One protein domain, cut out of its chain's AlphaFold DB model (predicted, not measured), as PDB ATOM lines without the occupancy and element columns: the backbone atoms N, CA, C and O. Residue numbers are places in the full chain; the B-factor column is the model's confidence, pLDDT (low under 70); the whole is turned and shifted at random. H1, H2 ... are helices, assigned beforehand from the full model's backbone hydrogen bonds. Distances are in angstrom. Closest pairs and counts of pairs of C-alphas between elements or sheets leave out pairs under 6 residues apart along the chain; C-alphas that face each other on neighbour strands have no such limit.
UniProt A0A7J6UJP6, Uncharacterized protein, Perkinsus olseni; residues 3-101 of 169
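This is residues 3 to 101 of the 169 residues of an uncharacterized protein of Perkinsus olseni (UniProt A0A7J6UJP6). H1, H3, H4 and the first part of H5 make a compact body; residues 93 to 101 stick out at one end, residues 19 to 34 at the other. The 99 printed residues hold five named helices, H1 to H5 in order, and no named strand: all helix. The whole is only just loose, close to compact, radius of gyration of the C-alphas 15.2 A, spanning 52 by 30 by 21 A.

Start at H1, residues 3 to 14; H3, residues 35 to 50, touches it at Leu 13 and Pro 35, closest C-alphas 6.6 A apart. H2, residues 16 to 23, touches no helix. H4, residues 60 to 69, and H5, residues 76 to 99, form a hairpin, 10 degrees, opposite ways. Each O i to N i+4 pair is within hydrogen-bond range in H2 to H5, 6 of 8 in H1.

Find C-alpha 3 at (164.404, 174.791, 170.505); H5 runs 34.5 A to C-alpha 99 at (158.546, 191.672, 186.543).

The printed part has no cut; H2 to H3 is a long link. Residues 49 to 57 are among those under pLDDT 70.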
ATOM      1  N   THR A   3     163.887 174.765 169.119       65.25
ATOM      2  CA  THR A   3     164.404 174.791 170.505       65.25
ATOM      3  C   THR A   3     163.582 173.911 171.450       65.25
ATOM      4  O   THR A   3     164.126 173.003 172.071       65.25
ATOM      5  N   SER A   4     162.249 174.020 171.387       71.38
ATOM      6  CA  SER A   4     161.292 173.196 172.145       71.38
ATOM      7  C   SER A   4     161.441 171.676 171.964       71.38
ATOM      8  O   SER A   4     160.970 170.912 172.805       71.38
ATOM      9  N   CYS A   5     162.072 171.215 170.882       76.94
ATOM     10  CA  CYS A   5     162.356 169.796 170.650       76.94
ATOM     11  C   CYS A   5     163.782 169.407 171.070       76.94
ATOM     12  O   CYS A   5     164.014 168.251 171.421       76.94
ATOM     13  N   ILE A   6     164.732 170.343 171.038       78.44
ATOM     14  CA  ILE A   6     166.156 170.097 171.304       78.44
ATOM     15  C   ILE A   6     166.447 170.173 172.806       78.44
ATOM     16  O   ILE A   6     167.143 169.305 173.331       78.44
ATOM     17  N   ASP A   7     165.865 171.142 173.510       79.31
ATOM     18  CA  ASP A   7     166.038 171.328 174.956       79.31
ATOM     19  C   ASP A   7     165.705 170.080 175.778       79.31
ATOM     20  O   ASP A   7     166.584 169.588 176.493       79.31
ATOM     21  N   PRO A   8     164.518 169.456 175.629       84.19
ATOM     22  CA  PRO A   8     164.215 168.237 176.367       84.19
ATOM     23  C   PRO A   8     165.118 167.059 175.967       84.19
ATOM     24  O   PRO A   8     165.268 166.123 176.755       84.19
ATOM     25  N   CYS A   9     165.710 167.064 174.767       86.25
ATOM     26  CA  CYS A   9     166.684 166.048 174.363       86.25
ATOM     27  C   CYS A   9     168.011 166.236 175.103       86.25
ATOM     28  O   CYS A   9     168.533 165.271 175.665       86.25
ATOM     29  N   ILE A  10     168.520 167.468 175.161       83.88
ATOM     30  CA  ILE A  10     169.737 167.799 175.905       83.88
ATOM     31  C   ILE A  10     169.534 167.511 177.390       83.88
ATOM     32  O   ILE A  10     170.349 166.797 177.965       83.88
ATOM     33  N   ASP A  11     168.425 167.948 177.990       86.12
ATOM     34  CA  ASP A  11     168.120 167.698 179.405       86.12
ATOM     35  C   ASP A  11     168.081 166.205 179.750       86.12
ATOM     36  O   ASP A  11     168.535 165.785 180.817       86.12
ATOM     37  N   ARG A  12     167.580 165.364 178.837       89.12
ATOM     38  CA  ARG A  12     167.594 163.905 179.018       89.12
ATOM     39  C   ARG A  12     169.003 163.326 178.937       89.12
ATOM     40  O   ARG A  12     169.289 162.422 179.719       89.12
ATOM     41  N   LEU A  13     169.849 163.829 178.034       88.81
ATOM     42  CA  LEU A  13     171.234 163.374 177.837       88.81
ATOM     43  C   LEU A  13     172.169 163.814 178.970       88.81
ATOM     44  O   LEU A  13     173.036 163.050 179.386       88.81
ATOM     45  N   VAL A  14     171.989 165.031 179.487       87.38
ATOM     46  CA  VAL A  14     172.819 165.599 180.563       87.38
ATOM     47  C   VAL A  14     172.283 165.281 181.963       87.38
ATOM     48  O   VAL A  14     172.981 165.496 182.954       87.38
ATOM     49  N   GLY A  15     171.046 164.788 182.050       85.69
ATOM     50  CA  GLY A  15     170.324 164.524 183.290       85.69
ATOM     51  C   GLY A  15     170.344 163.060 183.763       85.69
ATOM     52  O   GLY A  15     170.940 162.181 183.132       85.69
ATOM     53  N   PRO A  16     169.645 162.761 184.876       86.88
ATOM     54  CA  PRO A  16     169.667 161.443 185.519       86.88
ATOM     55  C   PRO A  16     169.136 160.321 184.620       86.88
ATOM     56  O   PRO A  16     169.602 159.190 184.713       86.88
ATOM     57  N   LYS A  17     168.234 160.635 183.684       85.88
ATOM     58  CA  LYS A  17     167.655 159.658 182.750       85.88
ATOM     59  C   LYS A  17     168.710 158.982 181.869       85.88
ATOM     60  O   LYS A  17     168.626 157.778 181.651       85.88
ATOM     61  N   CYS A  18     169.727 159.711 181.399       84.38
ATOM     62  CA  CYS A  18     170.825 159.095 180.647       84.38
ATOM     63  C   CYS A  18     171.711 158.207 181.536       84.38
ATOM     64  O   CYS A  18     172.242 157.195 181.077       84.38
ATOM     65  N   LEU A  19     171.860 158.554 182.818       82.50
ATOM     66  CA  LEU A  19     172.631 157.759 183.777       82.50
ATOM     67  C   LEU A  19     171.911 156.457 184.150       82.50
ATOM     68  O   LEU A  19     172.555 155.416 184.249       82.50
ATOM     69  N   GLU A  20     170.587 156.493 184.295       85.25
ATOM     70  CA  GLU A  20     169.761 155.302 184.536       85.25
ATOM     71  C   GLU A  20     169.887 154.272 183.408       85.25
ATOM     72  O   GLU A  20     169.965 153.074 183.681       85.25
ATOM     73  N   LEU A  21     169.957 154.727 182.151       81.25
ATOM     74  CA  LEU A  21     170.193 153.848 181.001       81.25
ATOM     75  C   LEU A  21     171.536 153.122 181.132       81.25
ATOM     76  O   LEU A  21     171.604 151.910 180.956       81.25
ATOM     77  N   LYS A  22     172.587 153.838 181.546       71.31
ATOM     78  CA  LYS A  22     173.910 153.246 181.783       71.31
ATOM     79  C   LYS A  22     173.910 152.253 182.956       71.31
ATOM     80  O   LYS A  22     174.579 151.228 182.891       71.31
ATOM     81  N   GLY A  23     173.165 152.545 184.024       69.31
ATOM     82  CA  GLY A  23     173.094 151.714 185.233       69.31
ATOM     83  C   GLY A  23     172.358 150.383 185.050       69.31
ATOM     84  O   GLY A  23     172.618 149.438 185.791       69.31
ATOM     85  N   LYS A  24     171.481 150.273 184.045       72.88
ATOM     86  CA  LYS A  24     170.737 149.040 183.723       72.88
ATOM     87  C   LYS A  24     171.530 148.029 182.885       72.88
ATOM     88  O   LYS A  24     170.951 147.049 182.434       72.88
ATOM     89  N   SER A  25     172.833 148.250 182.681       65.94
ATOM     90  CA  SER A  25     173.684 147.417 181.820       65.94
ATOM     91  C   SER A  25     173.166 147.312 180.375       65.94
ATOM     92  O   SER A  25     173.321 146.272 179.741       65.94
ATOM     93  N   TYR A  26     172.543 148.381 179.860       70.38
ATOM     94  CA  TYR A  26     172.181 148.483 178.444       70.38
ATOM     95  C   TYR A  26     173.448 148.534 177.587       70.38
ATOM     96  O   TYR A  26     174.317 149.380 177.821       70.38
ATOM     97  N   ASP A  27     173.529 147.671 176.573       76.06
ATOM     98  CA  ASP A  27     174.543 147.801 175.536       76.06
ATOM     99  C   ASP A  27     174.091 148.853 174.522       76.06
ATOM    100  O   ASP A  27     173.205 148.645 173.695       76.06
ATOM    101  N   PHE A  28     174.701 150.029 174.600       81.88
ATOM    102  CA  PHE A  28     174.456 151.123 173.670       81.88
ATOM    103  C   PHE A  28     174.798 150.768 172.212       81.88
ATOM    104  O   PHE A  28     174.214 151.346 171.292       81.88
ATOM    105  N   ASN A  29     175.686 149.792 171.988       81.00
ATOM    106  CA  ASN A  29     176.073 149.362 170.647       81.00
ATOM    107  C   ASN A  29     174.975 148.545 169.958       81.00
ATOM    108  O   ASN A  29     174.804 148.678 168.750       81.00
ATOM    109  N   GLU A  30     174.193 147.763 170.713       86.44
ATOM    110  CA  GLU A  30     173.067 146.979 170.177       86.44
ATOM    111  C   GLU A  30     172.037 147.882 169.480       86.44
ATOM    112  O   GLU A  30     171.479 147.534 168.441       86.44
ATOM    113  N   TYR A  31     171.844 149.085 170.019       82.38
ATOM    114  CA  TYR A  31     170.898 150.073 169.505       82.38
ATOM    115  C   TYR A  31     171.546 151.139 168.616       82.38
ATOM    116  O   TYR A  31     170.873 152.097 168.233       82.38
ATOM    117  N   ASN A  32     172.841 151.000 168.302       85.25
ATOM    118  CA  ASN A  32     173.627 151.991 167.562       85.25
ATOM    119  C   ASN A  32     173.452 153.418 168.126       85.25
ATOM    120  O   ASN A  32     173.289 154.393 167.387       85.25
ATOM    121  N   PHE A  33     173.418 153.524 169.455       87.25
ATOM    122  CA  PHE A  33     173.098 154.753 170.166       87.25
ATOM    123  C   PHE A  33     174.313 155.249 170.943       87.25
ATOM    124  O   PHE A  33     174.627 154.728 172.005       87.25
ATOM    125  N   ASP A  34     174.966 156.303 170.459       88.81
ATOM    126  CA  ASP A  34     176.025 156.980 171.208       88.81
ATOM    127  C   ASP A  34     175.492 158.296 171.812       88.81
ATOM    128  O   ASP A  34     175.319 159.287 171.092       88.81
ATOM    129  N   PRO A  35     175.241 158.350 173.137       88.56
ATOM    130  CA  PRO A  35     174.732 159.554 173.785       88.56
ATOM    131  C   PRO A  35     175.721 160.725 173.728       88.56
ATOM    132  O   PRO A  35     175.291 161.878 173.759       88.56
ATOM    133  N   LYS A  36     177.033 160.463 173.637       88.88
ATOM    134  CA  LYS A  36     178.051 161.518 173.552       88.88
ATOM    135  C   LYS A  36     178.092 162.130 172.158       88.88
ATOM    136  O   LYS A  36     178.116 163.353 172.040       88.88
ATOM    137  N   ASP A  37     178.070 161.298 171.118       90.12
ATOM    138  CA  ASP A  37     177.978 161.760 169.729       90.12
ATOM    139  C   ASP A  37     176.666 162.515 169.475       90.12
ATOM    140  O   ASP A  37     176.678 163.591 168.878       90.12
ATOM    141  N   LEU A  38     175.543 162.017 170.003       90.81
ATOM    142  CA  LEU A  38     174.269 162.723 169.909       90.81
ATOM    143  C   LEU A  38     174.323 164.080 170.624       90.81
ATOM    144  O   LEU A  38     173.914 165.085 170.045       90.81
ATOM    145  N   LEU A  39     174.861 164.138 171.847       90.25
ATOM    146  CA  LEU A  39     175.005 165.397 172.583       90.25
ATOM    147  C   LEU A  39     175.894 166.400 171.831       90.25
ATOM    148  O   LEU A  39     175.547 167.578 171.770       90.25
ATOM    149  N   ARG A  40     176.997 165.940 171.224       89.50
ATOM    150  CA  ARG A  40     177.861 166.764 170.364       89.50
ATOM    151  C   ARG A  40     177.081 167.355 169.190       89.50
ATOM    152  O   ARG A  40     177.053 168.571 169.040       89.50
ATOM    153  N   LYS A  41     176.398 166.517 168.402       89.06
ATOM    154  CA  LYS A  41     175.620 166.951 167.226       89.06
ATOM    155  C   LYS A  41     174.533 167.965 167.590       89.06
ATOM    156  O   LYS A  41     174.315 168.937 166.870       89.06
ATOM    157  N   LEU A  42     173.854 167.758 168.721       87.88
ATOM    158  CA  LEU A  42     172.855 168.703 169.226       87.88
ATOM    159  C   LEU A  42     173.491 170.033 169.660       87.88
ATOM    160  O   LEU A  42     172.906 171.087 169.416       87.88
ATOM    161  N   ALA A  43     174.681 170.001 170.267       83.25
ATOM    162  CA  ALA A  43     175.415 171.205 170.651       83.25
ATOM    163  C   ALA A  43     175.903 172.003 169.431       83.25
ATOM    164  O   ALA A  43     175.720 173.217 169.390       83.25
ATOM    165  N   GLU A  44     176.440 171.332 168.408       83.44
ATOM    166  CA  GLU A  44     176.821 171.952 167.130       83.44
ATOM    167  C   GLU A  44     175.616 172.624 166.460       83.44
ATOM    168  O   GLU A  44     175.675 173.795 166.085       83.44
ATOM    169  N   MET A  45     174.479 171.925 166.379       81.44
ATOM    170  CA  MET A  45     173.236 172.497 165.855       81.44
ATOM    171  C   MET A  45     172.803 173.743 166.641       81.44
ATOM    172  O   MET A  45     172.292 174.695 166.053       81.44
ATOM    173  N   TYR A  46     173.050 173.773 167.951       76.12
ATOM    174  CA  TYR A  46     172.792 174.948 168.774       76.12
ATOM    175  C   TYR A  46     173.687 176.139 168.414       76.12
ATOM    176  O   TYR A  46     173.182 177.257 168.367       76.12
ATOM    177  N   VAL A  47     174.967 175.917 168.094       74.12
ATOM    178  CA  VAL A  47     175.868 176.968 167.573       74.12
ATOM    179  C   VAL A  47     175.364 177.507 166.230       74.12
ATOM    180  O   VAL A  47     175.412 178.709 165.977       74.12
ATOM    181  N   TYR A  48     174.812 176.654 165.366       73.94
ATOM    182  CA  TYR A  48     174.206 177.120 164.115       73.94
ATOM    183  C   TYR A  48     172.920 177.924 164.345       73.94
ATOM    184  O   TYR A  48     172.752 178.993 163.756       73.94
ATOM    185  N   LEU A  49     172.026 177.458 165.222       69.19
ATOM    186  CA  LEU A  49     170.783 178.163 165.561       69.19
ATOM    187  C   LEU A  49     171.037 179.471 166.321       69.19
ATOM    188  O   LEU A  49     170.275 180.429 166.173       69.19
ATOM    189  N   ALA A  50     172.125 179.542 167.086       64.12
ATOM    190  CA  ALA A  50     172.582 180.742 167.774       64.12
ATOM    191  C   ALA A  50     172.733 181.937 166.843       64.12
ATOM    192  O   ALA A  50     172.242 183.030 167.123       64.12
ATOM    193  N   ARG A  51     173.365 181.694 165.694       67.06
ATOM    194  CA  ARG A  51     173.603 182.698 164.656       67.06
ATOM    195  C   ARG A  51     172.297 183.192 164.016       67.06
ATOM    196  O   ARG A  51     172.288 184.259 163.414       67.06
ATOM    197  N   GLY A  52     171.199 182.449 164.182       64.00
ATOM    198  CA  GLY A  52     169.852 182.798 163.725       64.00
ATOM    199  C   GLY A  52     168.951 183.474 164.769       64.00
ATOM    200  O   GLY A  52     167.801 183.759 164.448       64.00
ATOM    201  N   GLY A  53     169.431 183.734 165.994       56.34
ATOM    202  CA  GLY A  53     168.678 184.485 167.010       56.34
ATOM    203  C   GLY A  53     167.729 183.659 167.890       56.34
ATOM    204  O   GLY A  53     166.620 184.107 168.182       56.34
ATOM    205  N   GLY A  54     168.134 182.459 168.325       57.84
ATOM    206  CA  GLY A  54     167.388 181.689 169.337       57.84
ATOM    207  C   GLY A  54     167.118 182.494 170.623       57.84
ATOM    208  O   GLY A  54     167.913 183.354 170.989       57.84
ATOM    209  N   THR A  55     165.988 182.247 171.298       55.94
ATOM    210  CA  THR A  55     165.484 183.100 172.403       55.94
ATOM    211  C   THR A  55     165.245 182.369 173.730       55.94
ATOM    212  O   THR A  55     164.758 182.981 174.678       55.94
ATOM    213  N   GLU A  56     165.588 181.082 173.826       66.00
ATOM    214  CA  GLU A  56     165.291 180.246 175.000       66.00
ATOM    215  C   GLU A  56     166.552 179.926 175.825       66.00
ATOM    216  O   GLU A  56     167.679 179.982 175.327       66.00
ATOM    217  N   LYS A  57     166.362 179.649 177.123       67.88
ATOM    218  CA  LYS A  57     167.444 179.329 178.068       67.88
ATOM    219  C   LYS A  57     168.013 177.943 177.753       67.88
ATOM    220  O   LYS A  57     167.262 176.983 177.644       67.88
ATOM    221  N   ILE A  58     169.339 177.822 177.712       72.44
ATOM    222  CA  ILE A  58     170.029 176.529 177.574       72.44
ATOM    223  C   ILE A  58     170.594 176.106 178.929       72.44
ATOM    224  O   ILE A  58     171.202 176.908 179.648       72.44
ATOM    225  N   SER A  59     170.442 174.820 179.256       71.38
ATOM    226  CA  SER A  59     170.983 174.222 180.478       71.38
ATOM    227  C   SER A  59     172.501 174.410 180.585       71.38
ATOM    228  O   SER A  59     173.278 173.918 179.766       71.38
ATOM    229  N   ARG A  60     172.951 175.065 181.664       75.94
ATOM    230  CA  ARG A  60     174.385 175.253 181.966       75.94
ATOM    231  C   ARG A  60     175.117 173.925 182.202       75.94
ATOM    232  O   ARG A  60     176.331 173.855 182.037       75.94
ATOM    233  N   ILE A  61     174.386 172.862 182.548       77.00
ATOM    234  CA  ILE A  61     174.937 171.512 182.739       77.00
ATOM    235  C   ILE A  61     175.507 170.973 181.419       77.00
ATOM    236  O   ILE A  61     176.543 170.307 181.429       77.00
ATOM    237  N   ALA A  62     174.893 171.319 180.282       77.94
ATOM    238  CA  ALA A  62     175.381 170.923 178.966       77.94
ATOM    239  C   ALA A  62     176.793 171.461 178.699       77.94
ATOM    240  O   ALA A  62     177.657 170.697 178.281       77.94
ATOM    241  N   VAL A  63     177.066 172.726 179.039       82.31
ATOM    242  CA  VAL A  63     178.406 173.333 178.914       82.31
ATOM    243  C   VAL A  63     179.437 172.544 179.725       82.31
ATOM    244  O   VAL A  63     180.506 172.201 179.217       82.31
ATOM    245  N   THR A  64     179.103 172.190 180.969       83.25
ATOM    246  CA  THR A  64     179.991 171.424 181.856       83.25
ATOM    247  C   THR A  64     180.313 170.040 181.293       83.25
ATOM    248  O   THR A  64     181.470 169.620 181.321       83.25
ATOM    249  N   ILE A  65     179.312 169.327 180.767       82.56
ATOM    250  CA  ILE A  65     179.503 167.987 180.197       82.56
ATOM    251  C   ILE A  65     180.279 168.057 178.883       82.56
ATOM    252  O   ILE A  65     181.232 167.301 178.716       82.56
ATOM    253  N   LEU A  66     179.946 168.992 177.990       84.31
ATOM    254  CA  LEU A  66     180.666 169.193 176.729       84.31
ATOM    255  C   LEU A  66     182.149 169.510 176.973       84.31
ATOM    256  O   LEU A  66     183.008 168.944 176.296       84.31
ATOM    257  N   ARG A  67     182.455 170.338 177.985       85.62
ATOM    258  CA  ARG A  67     183.835 170.639 178.399       85.62
ATOM    259  C   ARG A  67     184.540 169.410 178.968       85.62
ATOM    260  O   ARG A  67     185.662 169.108 178.568       85.62
ATOM    261  N   ARG A  68     183.898 168.701 179.906       85.12
ATOM    262  CA  ARG A  68     184.477 167.526 180.582       85.12
ATOM    263  C   ARG A  68     184.791 166.402 179.598       85.12
ATOM    264  O   ARG A  68     185.846 165.787 179.687       85.12
ATOM    265  N   GLU A  69     183.870 166.147 178.678       84.75
ATOM    266  CA  GLU A  69     183.953 165.059 177.703       84.75
ATOM    267  C   GLU A  69     184.697 165.466 176.414       84.75
ATOM    268  O   GLU A  69     184.899 164.618 175.550       84.75
ATOM    269  N   ARG A  70     185.126 166.736 176.294       84.38
ATOM    270  CA  ARG A  70     185.831 167.304 175.125       84.38
ATOM    271  C   ARG A  70     185.090 167.049 173.810       84.38
ATOM    272  O   ARG A  70     185.670 166.592 172.828       84.38
ATOM    273  N   LEU A  71     183.785 167.309 173.823       85.69
ATOM    274  CA  LEU A  71     182.891 166.964 172.713       85.69
ATOM    275  C   LEU A  71     182.862 168.008 171.595       85.69
ATOM    276  O   LEU A  71     182.422 167.677 170.507       85.69
ATOM    277  N   LEU A  72     183.340 169.226 171.842       82.00
ATOM    278  CA  LEU A  72     183.512 170.270 170.827       82.00
ATOM    279  C   LEU A  72     185.005 170.572 170.668       82.00
ATOM    280  O   LEU A  72     185.760 170.464 171.642       82.00
ATOM    281  N   VAL A  73     185.435 170.927 169.456       78.69
ATOM    282  CA  VAL A  73     186.857 171.062 169.107       78.69
ATOM    283  C   VAL A  73     187.217 172.529 168.858       78.69
ATOM    284  O   VAL A  73     186.473 173.271 168.227       78.69
ATOM    285  N   GLY A  74     188.392 172.950 169.333       77.56
ATOM    286  CA  GLY A  74     188.939 174.278 169.037       77.56
ATOM    287  C   GLY A  74     188.068 175.425 169.559       77.56
ATOM    288  O   GLY A  74     187.612 175.396 170.703       77.56
ATOM    289  N   ASP A  75     187.852 176.436 168.718       81.25
ATOM    290  CA  ASP A  75     187.124 177.661 169.074       81.25
ATOM    291  C   ASP A  75     185.603 177.466 169.192       81.25
ATOM    292  O   ASP A  75     184.927 178.290 169.811       81.25
ATOM    293  N   GLU A  76     185.062 176.354 168.684       79.44
ATOM    294  CA  GLU A  76     183.621 176.057 168.712       79.44
ATOM    295  C   GLU A  76     183.078 175.970 170.140       79.44
ATOM    296  O   GLU A  76     181.967 176.418 170.424       79.44
ATOM    297  N   PHE A  77     183.877 175.433 171.069       85.38
ATOM    298  CA  PHE A  77     183.488 175.380 172.473       85.38
ATOM    299  C   PHE A  77     183.366 176.788 173.076       85.38
ATOM    300  O   PHE A  77     182.427 177.057 173.824       85.38
ATOM    301  N   ASN A  78     184.298 177.686 172.748       85.62
ATOM    302  CA  ASN A  78     184.294 179.057 173.258       85.62
ATOM    303  C   ASN A  78     183.105 179.845 172.694       85.62
ATOM    304  O   ASN A  78     182.451 180.582 173.433       85.62
ATOM    305  N   GLU A  79     182.789 179.653 171.410       81.75
ATOM    306  CA  GLU A  79     181.605 180.238 170.772       81.75
ATOM    307  C   GLU A  79     180.314 179.722 171.425       81.75
ATOM    308  O   GLU A  79     179.439 180.514 171.781       81.75
ATOM    309  N   PHE A  80     180.225 178.411 171.677       82.31
ATOM    310  CA  PHE A  80     179.088 177.805 172.369       82.31
ATOM    311  C   PHE A  80     178.929 178.331 173.804       82.31
ATOM    312  O   PHE A  80     177.826 178.694 174.212       82.31
ATOM    313  N   GLU A  81     180.013 178.416 174.580       85.62
ATOM    314  CA  GLU A  81     179.970 178.925 175.956       85.62
ATOM    315  C   GLU A  81     179.548 180.401 176.008       85.62
ATOM    316  O   GLU A  81     178.668 180.767 176.797       85.62
ATOM    317  N   ALA A  82     180.127 181.244 175.148       84.94
ATOM    318  CA  ALA A  82     179.756 182.653 175.041       84.94
ATOM    319  C   ALA A  82     178.282 182.817 174.652       84.94
ATOM    320  O   ALA A  82     177.576 183.661 175.211       84.94
ATOM    321  N   PHE A  83     177.797 181.971 173.745       80.06
ATOM    322  CA  PHE A  83     176.408 181.969 173.325       80.06
ATOM    323  C   PHE A  83     175.446 181.567 174.450       80.06
ATOM    324  O   PHE A  83     174.490 182.293 174.726       80.06
ATOM    325  N   VAL A  84     175.710 180.458 175.153       81.19
ATOM    326  CA  VAL A  84     174.885 180.012 176.290       81.19
ATOM    327  C   VAL A  84     174.824 181.090 177.374       81.19
ATOM    328  O   VAL A  84     173.774 181.293 177.990       81.19
ATOM    329  N   LYS A  85     175.930 181.804 177.610       85.19
ATOM    330  CA  LYS A  85     175.954 182.949 178.525       85.19
ATOM    331  C   LYS A  85     175.049 184.078 178.028       85.19
ATOM    332  O   LYS A  85     174.155 184.490 178.760       85.19
ATOM    333  N   HIS A  86     175.234 184.524 176.787       82.38
ATOM    334  CA  HIS A  86     174.442 185.604 176.194       82.38
ATOM    335  C   HIS A  86     172.934 185.310 176.214       82.38
ATOM    336  O   HIS A  86     172.138 186.180 176.570       82.38
ATOM    337  N   LEU A  87     172.529 184.085 175.866       78.88
ATOM    338  CA  LEU A  87     171.127 183.671 175.910       78.88
ATOM    339  C   LEU A  87     170.546 183.732 177.314       78.88
ATOM    340  O   LEU A  87     169.476 184.299 177.506       78.88
ATOM    341  N   ASN A  88     171.247 183.149 178.287       80.94
ATOM    342  CA  ASN A  88     170.776 183.140 179.664       80.94
ATOM    343  C   ASN A  88     170.668 184.564 180.219       80.94
ATOM    344  O   ASN A  88     169.664 184.880 180.847       80.94
ATOM    345  N   ASP A  89     171.634 185.435 179.916       84.19
ATOM    346  CA  ASP A  89     171.594 186.845 180.314       84.19
ATOM    347  C   ASP A  89     170.422 187.585 179.647       84.19
ATOM    348  O   ASP A  89     169.729 188.368 180.291       84.19
ATOM    349  N   THR A  90     170.164 187.330 178.361       80.06
ATOM    350  CA  THR A  90     169.039 187.935 177.626       80.06
ATOM    351  C   THR A  90     167.695 187.457 178.168       80.06
ATOM    352  O   THR A  90     166.777 188.255 178.350       80.06
ATOM    353  N   ALA A  91     167.578 186.162 178.462       76.69
ATOM    354  CA  ALA A  91     166.374 185.579 179.032       76.69
ATOM    355  C   ALA A  91     166.112 186.095 180.455       76.69
ATOM    356  O   ALA A  91     164.973 186.430 180.763       76.69
ATOM    357  N   SER A  92     167.150 186.222 181.290       79.38
ATOM    358  CA  SER A  92     167.045 186.833 182.621       79.38
ATOM    359  C   SER A  92     166.636 188.302 182.544       79.38
ATOM    360  O   SER A  92     165.684 188.688 183.204       79.38
ATOM    361  N   LYS A  93     167.257 189.104 181.669       80.06
ATOM    362  CA  LYS A  93     166.856 190.508 181.463       80.06
ATOM    363  C   LYS A  93     165.412 190.641 180.992       80.06
ATOM    364  O   LYS A  93     164.741 191.601 181.347       80.06
ATOM    365  N   ARG A  94     164.931 189.708 180.164       75.06
ATOM    366  CA  ARG A  94     163.534 189.685 179.717       75.06
ATOM    367  C   ARG A  94     162.581 189.368 180.868       75.06
ATOM    368  O   ARG A  94     161.544 190.008 180.960       75.06
ATOM    369  N   GLU A  95     162.926 188.399 181.706       75.31
ATOM    370  CA  GLU A  95     162.156 188.023 182.898       75.31
ATOM    371  C   GLU A  95     162.105 189.186 183.900       75.31
ATOM    372  O   GLU A  95     161.024 189.628 184.265       75.31
ATOM    373  N   GLU A  96     163.252 189.799 184.198       77.56
ATOM    374  CA  GLU A  96     163.345 191.011 185.023       77.56
ATOM    375  C   GLU A  96     162.556 192.186 184.429       77.56
ATOM    376  O   GLU A  96     161.907 192.936 185.156       77.56
ATOM    377  N   ALA A  97     162.598 192.375 183.108       73.62
ATOM    378  CA  ALA A  97     161.814 193.413 182.451       73.62
ATOM    379  C   ALA A  97     160.312 193.148 182.585       73.62
ATOM    380  O   ALA A  97     159.568 194.095 182.793       73.62
ATOM    381  N   MET A  98     159.866 191.891 182.494       69.25
ATOM    382  CA  MET A  98     158.462 191.524 182.694       69.25
ATOM    383  C   MET A  98     158.006 191.753 184.137       69.25
ATOM    384  O   MET A  98     156.909 192.268 184.334       69.25
ATOM    385  N   ASP A  99     158.852 191.451 185.122       70.88
ATOM    386  CA  ASP A  99     158.546 191.672 186.543       70.88
ATOM    387  C   ASP A  99     158.458 193.166 186.909       70.88
ATOM    388  O   ASP A  99     157.756 193.537 187.846       70.88
ATOM    389  N   ASN A 100     159.141 194.036 186.158       66.25
ATOM    390  CA  ASN A 100     159.120 195.491 186.356       66.25
ATOM    391  C   ASN A 100     158.059 196.225 185.512       66.25
ATOM    392  O   ASN A 100     158.019 197.458 185.522       66.25
ATOM    393  N   VAL A 101     157.210 195.514 184.761       73.94
ATOM    394  CA  VAL A 101     156.094 196.142 184.038       73.94
ATOM    395  C   VAL A 101     154.934 196.342 185.006       73.94
ATOM    396  O   VAL A 101     154.207 195.408 185.336       73.94
TER     397      VAL A 101